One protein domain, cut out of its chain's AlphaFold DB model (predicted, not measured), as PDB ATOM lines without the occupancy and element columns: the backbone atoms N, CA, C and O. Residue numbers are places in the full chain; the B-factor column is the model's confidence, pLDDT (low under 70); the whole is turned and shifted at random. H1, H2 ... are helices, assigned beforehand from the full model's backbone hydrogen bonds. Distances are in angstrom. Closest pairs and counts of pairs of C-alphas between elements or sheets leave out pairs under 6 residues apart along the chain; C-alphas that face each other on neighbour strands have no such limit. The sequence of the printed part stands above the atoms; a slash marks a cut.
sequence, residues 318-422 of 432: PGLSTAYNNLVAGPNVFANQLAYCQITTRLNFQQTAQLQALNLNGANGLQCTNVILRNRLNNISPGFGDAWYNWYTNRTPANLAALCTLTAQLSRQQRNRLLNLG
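Overview. This is residues 318 to 422 of the 432 residues of an uncharacterized protein of Cylindrobasidium torrendii FP15055 ss-10 (UniProt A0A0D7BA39). Picture an elongated series of helices, H1, H2, H4, H5 and H6, each packing on the next, with H4 in the middle between a first group at one end and a second at the other. H3 lies out at the first end without touching another helix, and H7 lies at the second end, near H4 but not clearly touching it. The printed part has 105 residues with seven named helices, H1 to H7 in that order, and no named strand; its class is all helix. It is only just loose, close to compact, with a radius of gyration of the C-alphas of 15.8 A and spans of 45 by 26 by 19 A.

Arrangement. Start with H1, residues 320 to 329, and H2, residues 334 to 344: this helical hairpin touches at a shallow tilt of 31 degrees, opposite ways, its closest C-alphas, of Ala 323 and Tyr 340, 4.9 A apart. H3, residues 349 to 357, is close to H2 but not clearly touching; their closest C-alphas, of Thr 344 and Thr 352, are 7.5 A apart. Look next at H4, residues 368 to 378, which touches H2 at a steep tilt of 58 degrees, with the C-alphas of Cys 341 and Cys 368 closest at 5.1 A. H4 and H5, residues 384 to 393, form a hairpin at a steep tilt of 38 degrees; the C-alphas of Arg 374 and Gly 385 are closest at 4.3 A. H5 and H6, residues 397 to 408, form another, at a shallow tilt of 29 degrees, with the C-alphas of Trp 391 and Asn 399 closest at 4.9 A. H7, residues 412 to 419, is close to H4 but not clearly touching, with the C-alphas of Leu 377 and Leu 418 closest at 7.0 A; they run opposite ways at 1 degree. H6 and H7 are only just apart, their closest C-alphas 8.3 A from each other. Every O i to N i+4 pair is within hydrogen-bond range in H1, H3, H4, H5, H6 and H7, and 6 of 7 are in H2.

Along the chain. Find C-alpha 320 at (203.397, 222.553, 237.104), where H1 begins its 14.1 A. H2 measures 15.1 A, and H4 runs 15.3 A from C-alpha 368 at (212.670, 232.904, 233.883). H6, the longest helix, measures 16.3 A, and H7 ends at C-alpha 419 at (216.480, 250.685, 241.766).

Size, cuts and confidence. The two C-alphas farthest apart, of Ala 357 and Ala 408, are 45.9 A apart. The printed part has no cut and no long link. Mean pLDDT of the printed part is 91.0; residue 362 alone is under 70.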
ATOM      1  N   PRO A 318     202.682 221.237 242.575       92.19
ATOM      2  CA  PRO A 318     201.280 221.299 242.175       92.19
ATOM      3  C   PRO A 318     201.020 222.369 241.106       92.19
ATOM      4  O   PRO A 318     201.389 223.530 241.280       92.19
ATOM      5  N   GLY A 319     200.367 221.983 240.006       91.00
ATOM      6  CA  GLY A 319     200.012 222.884 238.907       91.00
ATOM      7  C   GLY A 319     201.129 223.103 237.882       91.00
ATOM      8  O   GLY A 319     200.913 223.811 236.893       91.00
ATOM      9  N   LEU A 320     202.301 222.484 238.068       93.75
ATOM     10  CA  LEU A 320     203.397 222.553 237.104       93.75
ATOM     11  C   LEU A 320     203.022 221.901 235.768       93.75
ATOM     12  O   LEU A 320     203.467 222.383 234.726       93.75
ATOM     13  N   SER A 321     202.191 220.852 235.768       93.62
ATOM     14  CA  SER A 321     201.742 220.221 234.521       93.62
ATOM     15  C   SER A 321     200.911 221.185 233.672       93.62
ATOM     16  O   SER A 321     201.194 221.372 232.489       93.62
ATOM     17  N   THR A 322     199.949 221.870 234.292       94.62
ATOM     18  CA  THR A 322     199.101 222.880 233.653       94.62
ATOM     19  C   THR A 322     199.932 224.044 233.126       94.62
ATOM     20  O   THR A 322     199.798 224.420 231.963       94.62
ATOM     21  N   ALA A 323     200.835 224.590 233.948       94.19
ATOM     22  CA  ALA A 323     201.726 225.672 233.532       94.19
ATOM     23  C   ALA A 323     202.616 225.272 232.344       94.19
ATOM     24  O   ALA A 323     202.759 226.046 231.398       94.19
ATOM     25  N   TYR A 324     203.180 224.061 232.361       93.81
ATOM     26  CA  TYR A 324     203.990 223.552 231.256       93.81
ATOM     27  C   TYR A 324     203.166 223.348 229.979       93.81
ATOM     28  O   TYR A 324     203.586 223.781 228.909       93.81
ATOM     29  N   ASN A 325     201.977 222.749 230.071       91.88
ATOM     30  CA  ASN A 325     201.117 222.521 228.908       91.88
ATOM     31  C   ASN A 325     200.656 223.842 228.270       91.88
ATOM     32  O   ASN A 325     200.679 223.968 227.047       91.88
ATOM     33  N   ASN A 326     200.319 224.847 229.084       93.50
ATOM     34  CA  ASN A 326     199.989 226.186 228.593       93.50
ATOM     35  C   ASN A 326     201.195 226.852 227.913       93.50
ATOM     36  O   ASN A 326     201.041 227.482 226.866       93.50
ATOM     37  N   LEU A 327     202.402 226.694 228.473       93.75
ATOM     38  CA  LEU A 327     203.634 227.188 227.857       93.75
ATOM     39  C   LEU A 327     203.887 226.524 226.498       93.75
ATOM     40  O   LEU A 327     204.162 227.223 225.531       93.75
ATOM     41  N   VAL A 328     203.746 225.202 226.402       90.00
ATOM     42  CA  VAL A 328     203.918 224.471 225.136       90.00
ATOM     43  C   VAL A 328     202.877 224.895 224.099       90.00
ATOM     44  O   VAL A 328     203.221 225.080 222.935       90.00
ATOM     45  N   ALA A 329     201.619 225.082 224.507       90.38
ATOM     46  CA  ALA A 329     200.544 225.504 223.611       90.38
ATOM     47  C   ALA A 329     200.701 226.955 223.118       90.38
ATOM     48  O   ALA A 329     200.263 227.288 222.020       90.38
ATOM     49  N   GLY A 330     201.327 227.821 223.918       90.00
ATOM     50  CA  GLY A 330     201.523 229.233 223.598       90.00
ATOM     51  C   GLY A 330     202.843 229.768 224.151       90.00
ATOM     52  O   GLY A 330     202.810 230.528 225.123       90.00
ATOM     53  N   PRO A 331     203.994 229.437 223.535       89.19
ATOM     54  CA  PRO A 331     205.314 229.742 224.095       89.19
ATOM     55  C   PRO A 331     205.632 231.236 224.128       89.19
ATOM     56  O   PRO A 331     206.435 231.671 224.948       89.19
ATOM     57  N   ASN A 332     204.974 232.038 223.286       88.31
ATOM     58  CA  ASN A 332     205.159 233.492 223.207       88.31
ATOM     59  C   ASN A 332     204.149 234.286 224.057       88.31
ATOM     60  O   ASN A 332     204.223 235.512 224.119       88.31
ATOM     61  N   VAL A 333     203.197 233.613 224.714       92.00
ATOM     62  CA  VAL A 333     202.194 234.274 225.559       92.00
ATOM     63  C   VAL A 333     202.813 234.568 226.924       92.00
ATOM     64  O   VAL A 333     203.122 233.650 227.684       92.00
ATOM     65  N   PHE A 334     202.961 235.852 227.265       91.12
ATOM     66  CA  PHE A 334     203.612 236.274 228.514       91.12
ATOM     67  C   PHE A 334     202.970 235.657 229.765       91.12
ATOM     68  O   PHE A 334     203.685 235.235 230.666       91.12
ATOM     69  N   ALA A 335     201.639 235.534 229.810       93.69
ATOM     70  CA  ALA A 335     200.942 234.900 230.932       93.69
ATOM     71  C   ALA A 335     201.349 233.424 231.128       93.69
ATOM     72  O   ALA A 335     201.532 232.983 232.263       93.69
ATOM     73  N   ASN A 336     201.566 232.684 230.036       94.38
ATOM     74  CA  ASN A 336     201.980 231.279 230.083       94.38
ATOM     75  C   ASN A 336     203.443 231.150 230.529       94.38
ATOM     76  O   ASN A 336     203.758 230.341 231.401       94.38
ATOM     77  N   GLN A 337     204.320 232.007 229.993       93.56
ATOM     78  CA  GLN A 337     205.711 232.128 230.443       93.56
ATOM     79  C   GLN A 337     205.787 232.460 231.938       93.56
ATOM     80  O   GLN A 337     206.542 231.835 232.681       93.56
ATOM     81  N   LEU A 338     204.979 233.422 232.391       94.94
ATOM     82  CA  LEU A 338     204.944 233.869 233.777       94.94
ATOM     83  C   LEU A 338     204.473 232.759 234.719       94.94
ATOM     84  O   LEU A 338     205.137 232.522 235.727       94.94
ATOM     85  N   ALA A 339     203.380 232.065 234.391       95.00
ATOM     86  CA  ALA A 339     202.850 230.974 235.207       95.00
ATOM     87  C   ALA A 339     203.888 229.858 235.405       95.00
ATOM     88  O   ALA A 339     204.128 229.422 236.532       95.00
ATOM     89  N   TYR A 340     204.570 229.450 234.331       95.12
ATOM     90  CA  TYR A 340     205.649 228.467 234.412       95.12
ATOM     91  C   TYR A 340     206.828 228.975 235.251       95.12
ATOM     92  O   TYR A 340     207.268 228.297 236.180       95.12
ATOM     93  N   CYS A 341     207.305 230.194 234.990       95.19
ATOM     94  CA  CYS A 341     208.457 230.756 235.689       95.19
ATOM     95  C   CYS A 341     208.212 231.029 237.176       95.19
ATOM     96  O   CYS A 341     209.133 230.901 237.983       95.19
ATOM     97  N   GLN A 342     206.989 231.375 237.579       94.69
ATOM     98  CA  GLN A 342     206.639 231.556 238.991       94.69
ATOM     99  C   GLN A 342     206.739 230.254 239.789       94.69
ATOM    100  O   GLN A 342     207.096 230.297 240.968       94.69
ATOM    101  N   ILE A 343     206.448 229.114 239.158       94.50
ATOM    102  CA  ILE A 343     206.588 227.797 239.782       94.50
ATOM    103  C   ILE A 343     208.060 227.379 239.777       94.50
ATOM    104  O   ILE A 343     208.612 227.065 240.831       94.50
ATOM    105  N   THR A 344     208.724 227.420 238.618       92.88
ATOM    106  CA  THR A 344     210.082 226.871 238.469       92.88
ATOM    107  C   THR A 344     211.144 227.626 239.261       92.88
ATOM    108  O   THR A 344     212.068 227.006 239.778       92.88
ATOM    109  N   THR A 345     210.992 228.940 239.449       91.88
ATOM    110  CA  THR A 345     211.920 229.747 240.269       91.88
ATOM    111  C   THR A 345     211.797 229.505 241.776       91.88
ATOM    112  O   THR A 345     212.655 229.952 242.532       91.88
ATOM    113  N   ARG A 346     210.749 228.801 242.227       91.56
ATOM    114  CA  ARG A 346     210.527 228.438 243.638       91.56
ATOM    115  C   ARG A 346     210.892 226.989 243.950       91.56
ATOM    116  O   ARG A 346     210.791 226.582 245.105       91.56
ATOM    117  N   LEU A 347     211.276 226.212 242.940       92.56
ATOM    118  CA  LEU A 347     211.699 224.832 243.136       92.56
ATOM    119  C   LEU A 347     213.003 224.799 243.931       92.56
ATOM    120  O   LEU A 347     213.921 225.586 243.695       92.56
ATOM    121  N   ASN A 348     213.088 223.869 244.877       92.88
ATOM    122  CA  ASN A 348     214.343 223.586 245.558       92.88
ATOM    123  C   ASN A 348     215.300 222.799 244.642       92.88
ATOM    124  O   ASN A 348     214.915 222.304 243.583       92.88
ATOM    125  N   PHE A 349     216.551 222.628 245.078       88.19
ATOM    126  CA  PHE A 349     217.585 221.931 244.305       88.19
ATOM    127  C   PHE A 349     217.156 220.535 243.811       88.19
ATOM    128  O   PHE A 349     217.384 220.189 242.651       88.19
ATOM    129  N   GLN A 350     216.491 219.746 244.661       85.75
ATOM    130  CA  GLN A 350     216.043 218.395 244.305       85.75
ATOM    131  C   GLN A 350     214.919 218.423 243.262       85.75
ATOM    132  O   GLN A 350     214.950 217.652 242.304       85.75
ATOM    133  N   GLN A 351     213.947 219.319 243.420       89.69
ATOM    134  CA  GLN A 351     212.852 219.509 242.469       89.69
ATOM    135  C   GLN A 351     213.360 220.012 241.112       89.69
ATOM    136  O   GLN A 351     212.904 219.539 240.073       89.69
ATOM    137  N   THR A 352     214.340 220.919 241.107       87.88
ATOM    138  CA  THR A 352     214.972 221.413 239.877       87.88
ATOM    139  C   THR A 352     215.706 220.298 239.140       87.88
ATOM    140  O   THR A 352     215.519 220.147 237.933       87.88
ATOM    141  N   ALA A 353     216.473 219.463 239.849       80.69
ATOM    142  CA  ALA A 353     217.134 218.304 239.249       80.69
ATOM    143  C   ALA A 353     216.120 217.299 238.666       80.69
ATOM    144  O   ALA A 353     216.314 216.788 237.564       80.69
ATOM    145  N   GLN A 354     215.003 217.057 239.364       84.31
ATOM    146  CA  GLN A 354     213.916 216.206 238.864       84.31
ATOM    147  C   GLN A 354     213.270 216.774 237.598       84.31
ATOM    148  O   GLN A 354     213.009 216.019 236.665       84.31
ATOM    149  N   LEU A 355     213.038 218.090 237.539       86.44
ATOM    150  CA  LEU A 355     212.480 218.747 236.357       86.44
ATOM    151  C   LEU A 355     213.434 218.669 235.157       86.44
ATOM    152  O   LEU A 355     212.996 218.356 234.053       86.44
ATOM    153  N   GLN A 356     214.732 218.896 235.371       83.94
ATOM    154  CA  GLN A 356     215.754 218.779 234.323       83.94
ATOM    155  C   GLN A 356     215.862 217.346 233.784       83.94
ATOM    156  O   GLN A 356     215.968 217.151 232.575       83.94
ATOM    157  N   ALA A 357     215.749 216.338 234.655       79.31
ATOM    158  CA  ALA A 357     215.777 214.929 234.264       79.31
ATOM    159  C   ALA A 357     214.596 214.509 233.367       79.31
ATOM    160  O   ALA A 357     214.691 213.502 232.667       79.31
ATOM    161  N   LEU A 358     213.492 215.270 233.354       81.62
ATOM    162  CA  LEU A 358     212.373 215.031 232.437       81.62
ATOM    163  C   LEU A 358     212.663 215.488 230.995       81.62
ATOM    164  O   LEU A 358     211.889 215.144 230.107       81.62
ATOM    165  N   ASN A 359     213.758 216.226 230.760       78.94
ATOM    166  CA  ASN A 359     214.229 216.672 229.444       78.94
ATOM    167  C   ASN A 359     213.121 217.287 228.564       78.94
ATOM    168  O   ASN A 359     212.848 216.853 227.444       78.94
ATOM    169  N   LEU A 360     212.420 218.275 229.119       79.56
ATOM    170  CA  LEU A 360     211.252 218.884 228.495       79.56
ATOM    171  C   LEU A 360     211.648 220.037 227.562       79.56
ATOM    172  O   LEU A 360     212.117 221.076 228.015       79.56
ATOM    173  N   ASN A 361     211.388 219.885 226.261       72.62
ATOM    174  CA  ASN A 361     211.784 220.863 225.236       72.62
ATOM    175  C   ASN A 361     210.977 222.177 225.251       72.62
ATOM    176  O   ASN A 361     211.408 223.167 224.663       72.62
ATOM    177  N   GLY A 362     209.809 222.207 225.905       66.19
ATOM    178  CA  GLY A 362     208.872 223.339 225.852       66.19
ATOM    179  C   GLY A 362     209.358 224.641 226.500       66.19
ATOM    180  O   GLY A 362     208.776 225.690 226.254       66.19
ATOM    181  N   ALA A 363     210.413 224.584 227.317       74.06
ATOM    182  CA  ALA A 363     210.974 225.741 228.020       74.06
ATOM    183  C   ALA A 363     212.340 226.190 227.468       74.06
ATOM    184  O   ALA A 363     213.000 227.042 228.068       74.06
ATOM    185  N   ASN A 364     212.786 225.629 226.339       76.81
ATOM    186  CA  ASN A 364     214.084 225.965 225.760       76.81
ATOM    187  C   ASN A 364     214.165 227.461 225.416       76.81
ATOM    188  O   ASN A 364     213.312 228.004 224.720       76.81
ATOM    189  N   GLY A 365     215.199 228.132 225.930       75.69
ATOM    190  CA  GLY A 365     215.416 229.570 225.737       75.69
ATOM    191  C   GLY A 365     214.611 230.487 226.668       75.69
ATOM    192  O   GLY A 365     214.831 231.698 226.649       75.69
ATOM    193  N   LEU A 366     213.728 229.952 227.521       87.44
ATOM    194  CA  LEU A 366     212.955 230.758 228.465       87.44
ATOM    195  C   LEU A 366     213.829 231.243 229.634       87.44
ATOM    196  O   LEU A 366     214.228 230.476 230.507       87.44
ATOM    197  N   GLN A 367     214.090 232.548 229.683       89.88
ATOM    198  CA  GLN A 367     214.868 233.185 230.750       89.88
ATOM    199  C   GLN A 367     213.955 233.594 231.914       89.88
ATOM    200  O   GLN A 367     213.515 234.743 231.999       89.88
ATOM    201  N   CYS A 368     213.654 232.661 232.822       91.38
ATOM    202  CA  CYS A 368     212.670 232.904 233.883       91.38
ATOM    203  C   CYS A 368     213.002 234.081 234.809       91.38
ATOM    204  O   CYS A 368     212.089 234.788 235.233       91.38
ATOM    205  N   THR A 369     214.281 234.367 235.055       91.25
ATOM    206  CA  THR A 369     214.695 235.569 235.795       91.25
ATOM    207  C   THR A 369     214.201 236.848 235.113       91.25
ATOM    208  O   THR A 369     213.648 237.724 235.778       91.25
ATOM    209  N   ASN A 370     214.302 236.930 233.782       91.62
ATOM    210  CA  ASN A 370     213.868 238.100 233.017       91.62
ATOM    211  C   ASN A 370     212.340 238.214 232.966       91.62
ATOM    212  O   ASN A 370     211.813 239.316 233.076       91.62
ATOM    213  N   VAL A 371     211.622 237.090 232.848       93.38
ATOM    214  CA  VAL A 371     210.146 237.060 232.873       93.38
ATOM    215  C   VAL A 371     209.611 237.548 234.223       93.38
ATOM    216  O   VAL A 371     208.704 238.380 234.276       93.38
ATOM    217  N   ILE A 372     210.203 237.077 235.326       94.88
ATOM    218  CA  ILE A 372     209.828 237.504 236.678       94.88
ATOM    219  C   ILE A 372     210.171 238.978 236.902       94.88
ATOM    220  O   ILE A 372     209.351 239.706 237.467       94.88
ATOM    221  N   LEU A 373     211.341 239.436 236.446       93.75
ATOM    222  CA  LEU A 373     211.719 240.844 236.533       93.75
ATOM    223  C   LEU A 373     210.744 241.718 235.736       93.75
ATOM    224  O   LEU A 373     210.141 242.610 236.321       93.75
ATOM    225  N   ARG A 374     210.478 241.393 234.465       94.00
ATOM    226  CA  ARG A 374     209.471 242.063 233.622       94.00
ATOM    227  C   ARG A 374     208.120 242.195 234.332       94.00
ATOM    228  O   ARG A 374     207.560 243.287 234.376       94.00
ATOM    229  N   ASN A 375     207.628 241.127 234.963       95.56
ATOM    230  CA  ASN A 375     206.380 241.176 235.730       95.56
ATOM    231  C   ASN A 375     206.456 242.124 236.942       95.56
ATOM    232  O   ASN A 375     205.544 242.913 237.179       95.56
ATOM    233  N   ARG A 376     207.548 242.078 237.715       95.25
ATOM    234  CA  ARG A 376     207.749 242.970 238.873       95.25
ATOM    235  C   ARG A 376     207.814 244.440 238.463       95.25
ATOM    236  O   ARG A 376     207.272 245.284 239.168       95.25
ATOM    237  N   LEU A 377     208.445 244.726 237.328       95.06
ATOM    238  CA  LEU A 377     208.517 246.061 236.744       95.06
ATOM    239  C   LEU A 377     207.126 246.555 236.308       95.06
ATOM    240  O   LEU A 377     206.740 247.664 236.671       95.06
ATOM    241  N   ASN A 378     206.332 245.707 235.644       94.81
ATOM    242  CA  ASN A 378     204.938 246.016 235.290       94.81
ATOM    243  C   ASN A 378     204.040 246.257 236.523       94.81
ATOM    244  O   ASN A 378     203.120 247.067 236.460       94.81
ATOM    245  N   ASN A 379     204.330 245.620 237.663       94.25
ATOM    246  CA  ASN A 379     203.627 245.874 238.930       94.25
ATOM    247  C   ASN A 379     204.003 247.212 239.597       94.25
ATOM    248  O   ASN A 379     203.325 247.647 240.529       94.25
ATOM    249  N   ILE A 380     205.107 247.847 239.191       93.81
ATOM    250  CA  ILE A 380     205.485 249.190 239.658       93.81
ATOM    251  C   ILE A 380     204.819 250.262 238.794       93.81
ATOM    252  O   ILE A 380     204.343 251.268 239.326       93.81
ATOM    253  N   SER A 381     204.807 250.048 237.480       93.38
ATOM    254  CA  SER A 381     204.112 250.894 236.518       93.38
ATOM    255  C   SER A 381     203.658 250.045 235.325       93.38
ATOM    256  O   SER A 381     204.498 249.353 234.737       93.38
ATOM    257  N   PRO A 382     202.365 250.073 234.952       93.44
ATOM    258  CA  PRO A 382     201.852 249.306 233.822       93.44
ATOM    259  C   PRO A 382     202.638 249.562 232.529       93.44
ATOM    260  O   PRO A 382     202.944 250.703 232.191       93.44
ATOM    261  N   GLY A 383     202.989 248.493 231.810       91.88
ATOM    262  CA  GLY A 383     203.729 248.551 230.543       91.88
ATOM    263  C   GLY A 383     205.228 248.857 230.667       91.88
ATOM    264  O   GLY A 383     205.966 248.688 229.694       91.88
ATOM    265  N   PHE A 384     205.723 249.256 231.847       94.62
ATOM    266  CA  PHE A 384     207.139 249.595 232.032       94.62
ATOM    267  C   PHE A 384     208.058 248.382 231.868       94.62
ATOM    268  O   PHE A 384     209.089 248.463 231.206       94.62
ATOM    269  N   GLY A 385     207.681 247.241 232.440       93.81
ATOM    270  CA  GLY A 385     208.418 245.991 232.284       93.81
ATOM    271  C   GLY A 385     208.462 245.505 230.838       93.81
ATOM    272  O   GLY A 385     209.484 244.971 230.413       93.81
ATOM    273  N   ASP A 386     207.389 245.718 230.074       93.06
ATOM    274  CA  ASP A 386     207.332 245.364 228.651       93.06
ATOM    275  C   ASP A 386     208.293 246.226 227.824       93.06
ATOM    276  O   ASP A 386     209.099 245.693 227.060       93.06
ATOM    277  N   ALA A 387     208.272 247.547 228.032       93.69
ATOM    278  CA  ALA A 387     209.197 248.470 227.373       93.69
ATOM    279  C   ALA A 387     210.659 248.196 227.762       93.69
ATOM    280  O   ALA A 387     211.534 248.157 226.896       93.69
ATOM    281  N   TRP A 388     210.915 247.934 229.049       94.62
ATOM    282  CA  TRP A 388     212.241 247.566 229.543       94.62
ATOM    283  C   TRP A 388     212.740 246.275 228.890       94.62
ATOM    284  O   TRP A 388     213.870 246.228 228.415       94.62
ATOM    285  N   TYR A 389     211.895 245.243 228.811       92.06
ATOM    286  CA  TYR A 389     212.264 243.956 228.222       92.06
ATOM    287  C   TYR A 389     212.532 244.067 226.717       92.06
ATOM    288  O   TYR A 389     213.506 243.496 226.226       92.06
ATOM    289  N   ASN A 390     211.719 244.839 225.988       92.81
ATOM    290  CA  ASN A 390     211.921 245.088 224.559       92.81
ATOM    291  C   ASN A 390     213.233 245.833 224.292       92.81
ATOM    292  O   ASN A 390     213.973 245.452 223.389       92.81
ATOM    293  N   TRP A 391     213.563 246.848 225.095       93.56
ATOM    294  CA  TRP A 391     214.852 247.538 225.001       93.56
ATOM    295  C   TRP A 391     216.027 246.632 225.392       93.56
ATOM    296  O   TRP A 391     217.036 246.597 224.692       93.56
ATOM    297  N   TYR A 392     215.892 245.860 226.474       89.56
ATOM    298  CA  TYR A 392     216.934 244.957 226.963       89.56
ATOM    299  C   TYR A 392     217.285 243.876 225.935       89.56
ATOM    300  O   TYR A 392     218.461 243.596 225.710       89.56
ATOM    301  N   THR A 393     216.269 243.287 225.301       89.56
ATOM    302  CA  THR A 393     216.443 242.236 224.289       89.56
ATOM    303  C   THR A 393     216.780 242.785 222.904       89.56
ATOM    304  O   THR A 393     217.454 242.102 222.138       89.56
ATOM    305  N   ASN A 394     216.352 244.009 222.576       91.62
ATOM    306  CA  ASN A 394     216.606 244.650 221.291       91.62
ATOM    307  C   ASN A 394     216.792 246.172 221.454       91.62
ATOM    308  O   ASN A 394     215.827 246.940 221.515       91.62
ATOM    309  N   ARG A 395     218.049 246.622 221.501       91.31
ATOM    310  CA  ARG A 395     218.440 248.012 221.802       91.31
ATOM    311  C   ARG A 395     218.284 248.960 220.605       91.31
ATOM    312  O   ARG A 395     219.250 249.577 220.164       91.31
ATOM    313  N   THR A 396     217.074 249.087 220.068       94.31
ATOM    314  CA  THR A 396     216.770 250.059 219.005       94.31
ATOM    315  C   THR A 396     216.440 251.445 219.577       94.31
ATOM    316  O   THR A 396     215.946 251.539 220.707       94.31
ATOM    317  N   PRO A 397     216.619 252.529 218.795       93.06
ATOM    318  CA  PRO A 397     216.173 253.868 219.189       93.06
ATOM    319  C   PRO A 397     214.673 253.936 219.512       93.06
ATOM    320  O   PRO A 397     214.280 254.618 220.452       93.06
ATOM    321  N   ALA A 398     213.838 253.182 218.788       93.75
ATOM    322  CA  ALA A 398     212.396 253.123 219.028       93.75
ATOM    323  C   ALA A 398     212.056 252.497 220.393       93.75
ATOM    324  O   ALA A 398     211.244 253.043 221.141       93.75
ATOM    325  N   ASN A 399     212.715 251.390 220.754       94.38
ATOM    326  CA  ASN A 399     212.514 250.747 222.055       94.38
ATOM    327  C   ASN A 399     213.035 251.620 223.205       94.38
ATOM    328  O   ASN A 399     212.400 251.686 224.258       94.38
ATOM    329  N   LEU A 400     214.156 252.321 222.996       93.44
ATOM    330  CA  LEU A 400     214.669 253.288 223.965       93.44
ATOM    331  C   LEU A 400     213.690 254.456 224.160       93.44
ATOM    332  O   LEU A 400     213.365 254.787 225.296       93.44
ATOM    333  N   ALA A 401     213.158 255.036 223.080       93.00
ATOM    334  CA  ALA A 401     212.180 256.124 223.154       93.00
ATOM    335  C   ALA A 401     210.900 255.716 223.909       93.00
ATOM    336  O   ALA A 401     210.410 256.469 224.757       93.00
ATOM    337  N   ALA A 402     210.388 254.505 223.662       93.50
ATOM    338  CA  ALA A 402     209.242 253.961 224.390       93.50
ATOM    339  C   ALA A 402     209.533 253.809 225.898       93.50
ATOM    340  O   ALA A 402     208.727 254.226 226.733       93.50
ATOM    341  N   LEU A 403     210.708 253.279 226.260       94.88
ATOM    342  CA  LEU A 403     211.140 253.150 227.656       94.88
ATOM    343  C   LEU A 403     211.321 254.517 228.338       94.88
ATOM    344  O   LEU A 403     210.906 254.699 229.485       94.88
ATOM    345  N   CYS A 404     211.898 255.496 227.642       93.62
ATOM    346  CA  CYS A 404     212.103 256.847 228.162       93.62
ATOM    347  C   CYS A 404     210.789 257.599 228.391       93.62
ATOM    348  O   CYS A 404     210.636 258.249 229.426       93.62
ATOM    349  N   THR A 405     209.811 257.429 227.497       94.00
ATOM    350  CA  THR A 405     208.462 257.995 227.662       94.00
ATOM    351  C   THR A 405     207.820 257.520 228.969       94.00
ATOM    352  O   THR A 405     207.307 258.329 229.740       94.00
ATOM    353  N   LEU A 406     207.909 256.220 229.273       94.31
ATOM    354  CA  LEU A 406     207.389 255.667 230.528       94.31
ATOM    355  C   LEU A 406     208.233 256.076 231.741       94.31
ATOM    356  O   LEU A 406     207.689 256.310 232.815       94.31
ATOM    357  N   THR A 407     209.553 256.208 231.580       93.38
ATOM    358  CA  THR A 407     210.461 256.645 232.653       93.38
ATOM    359  C   THR A 407     210.152 258.071 233.121       93.38
ATOM    360  O   THR A 407     210.177 258.346 234.326       93.38
ATOM    361  N   ALA A 408     209.801 258.970 232.195       91.56
ATOM    362  CA  ALA A 408     209.405 260.345 232.503       91.56
ATOM    363  C   ALA A 408     208.149 260.413 233.394       91.56
ATOM    364  O   ALA A 408     208.038 261.307 234.230       91.56
ATOM    365  N   GLN A 409     207.249 259.431 233.280       92.88
ATOM    366  CA  GLN A 409     205.993 259.354 234.040       92.88
ATOM    367  C   GLN A 409     206.164 258.788 235.460       92.88
ATOM    368  O   GLN A 409     205.227 258.819 236.258       92.88
ATOM    369  N   LEU A 410     207.342 258.258 235.804       93.19
ATOM    370  CA  LEU A 410     207.572 257.643 237.111       93.19
ATOM    371  C   LEU A 410     207.797 258.680 238.212       93.19
ATOM    372  O   LEU A 410     208.704 259.513 238.126       93.19
ATOM    373  N   SER A 411     207.074 258.519 239.320       95.06
ATOM    374  CA  SER A 411     207.348 259.219 240.578       95.06
ATOM    375  C   SER A 411     208.704 258.823 241.180       95.06
ATOM    376  O   SER A 411     209.233 257.736 240.932       95.06
ATOM    377  N   ARG A 412     209.248 259.669 242.067       93.38
ATOM    378  CA  ARG A 412     210.490 259.375 242.809       93.38
ATOM    379  C   ARG A 412     210.410 258.049 243.576       93.38
ATOM    380  O   ARG A 412     211.369 257.286 243.593       93.38
ATOM    381  N   GLN A 413     209.249 257.749 244.162       94.38
ATOM    382  CA  GLN A 413     209.018 256.494 244.878       94.38
ATOM    383  C   GLN A 413     209.069 255.283 243.937       94.38
ATOM    384  O   GLN A 413     209.684 254.274 244.277       94.38
ATOM    385  N   GLN A 414     208.460 255.370 242.750       94.50
ATOM    386  CA  GLN A 414     208.535 254.300 241.753       94.50
ATOM    387  C   GLN A 414     209.972 254.096 241.262       94.50
ATOM    388  O   GLN A 414     210.420 252.955 241.215       94.50
ATOM    389  N   ARG A 415     210.727 255.172 240.998       91.88
ATOM    390  CA  ARG A 415     212.151 255.081 240.615       91.88
ATOM    391  C   ARG A 415     212.996 254.386 241.687       91.88
ATOM    392  O   ARG A 415     213.749 253.475 241.365       91.88
ATOM    393  N   ASN A 416     212.798 254.713 242.967       92.88
ATOM    394  CA  ASN A 416     213.486 254.023 244.065       92.88
ATOM    395  C   ASN A 416     213.116 252.528 244.143       92.88
ATOM    396  O   ASN A 416     213.971 251.686 244.409       92.88
ATOM    397  N   ARG A 417     211.850 252.170 243.879       94.25
ATOM    398  CA  ARG A 417     211.419 250.760 243.823       94.25
ATOM    399  C   ARG A 417     212.052 250.002 242.652       94.25
ATOM    400  O   ARG A 417     212.357 248.826 242.819       94.25
ATOM    401  N   LEU A 418     212.251 250.652 241.503       92.69
ATOM    402  CA  LEU A 418     212.966 250.067 240.361       92.69
ATOM    403  C   LEU A 418     214.444 249.840 240.681       92.69
ATOM    404  O   LEU A 418     214.961 248.755 240.417       92.69
ATOM    405  N   LEU A 419     215.090 250.810 241.333       92.56
ATOM    406  CA  LEU A 419     216.480 250.685 241.766       92.56
ATOM    407  C   LEU A 419     216.670 249.499 242.724       92.56
ATOM    408  O   LEU A 419     217.604 248.720 242.557       92.56
ATOM    409  N   ASN A 420     215.730 249.280 243.651       92.94
ATOM    410  CA  ASN A 420     215.729 248.109 244.542       92.94
ATOM    411  C   ASN A 420     215.575 246.766 243.803       92.94
ATOM    412  O   ASN A 420     215.888 245.717 244.362       92.94
ATOM    413  N   LEU A 421     215.080 246.778 242.561       91.75
ATOM    414  CA  LEU A 421     215.027 245.610 241.679       91.75
ATOM    415  C   LEU A 421     216.252 245.508 240.751       91.75
ATOM    416  O   LEU A 421     216.273 244.635 239.886       91.75
ATOM    417  N   GLY A 422     217.255 246.377 240.920       91.19
ATOM    418  CA  GLY A 422     218.466 246.420 240.099       91.19
ATOM    419  C   GLY A 422     218.300 247.163 238.771       91.19
ATOM    420  O   GLY A 422     219.125 246.996 237.877       91.19
TER     421      GLY A 422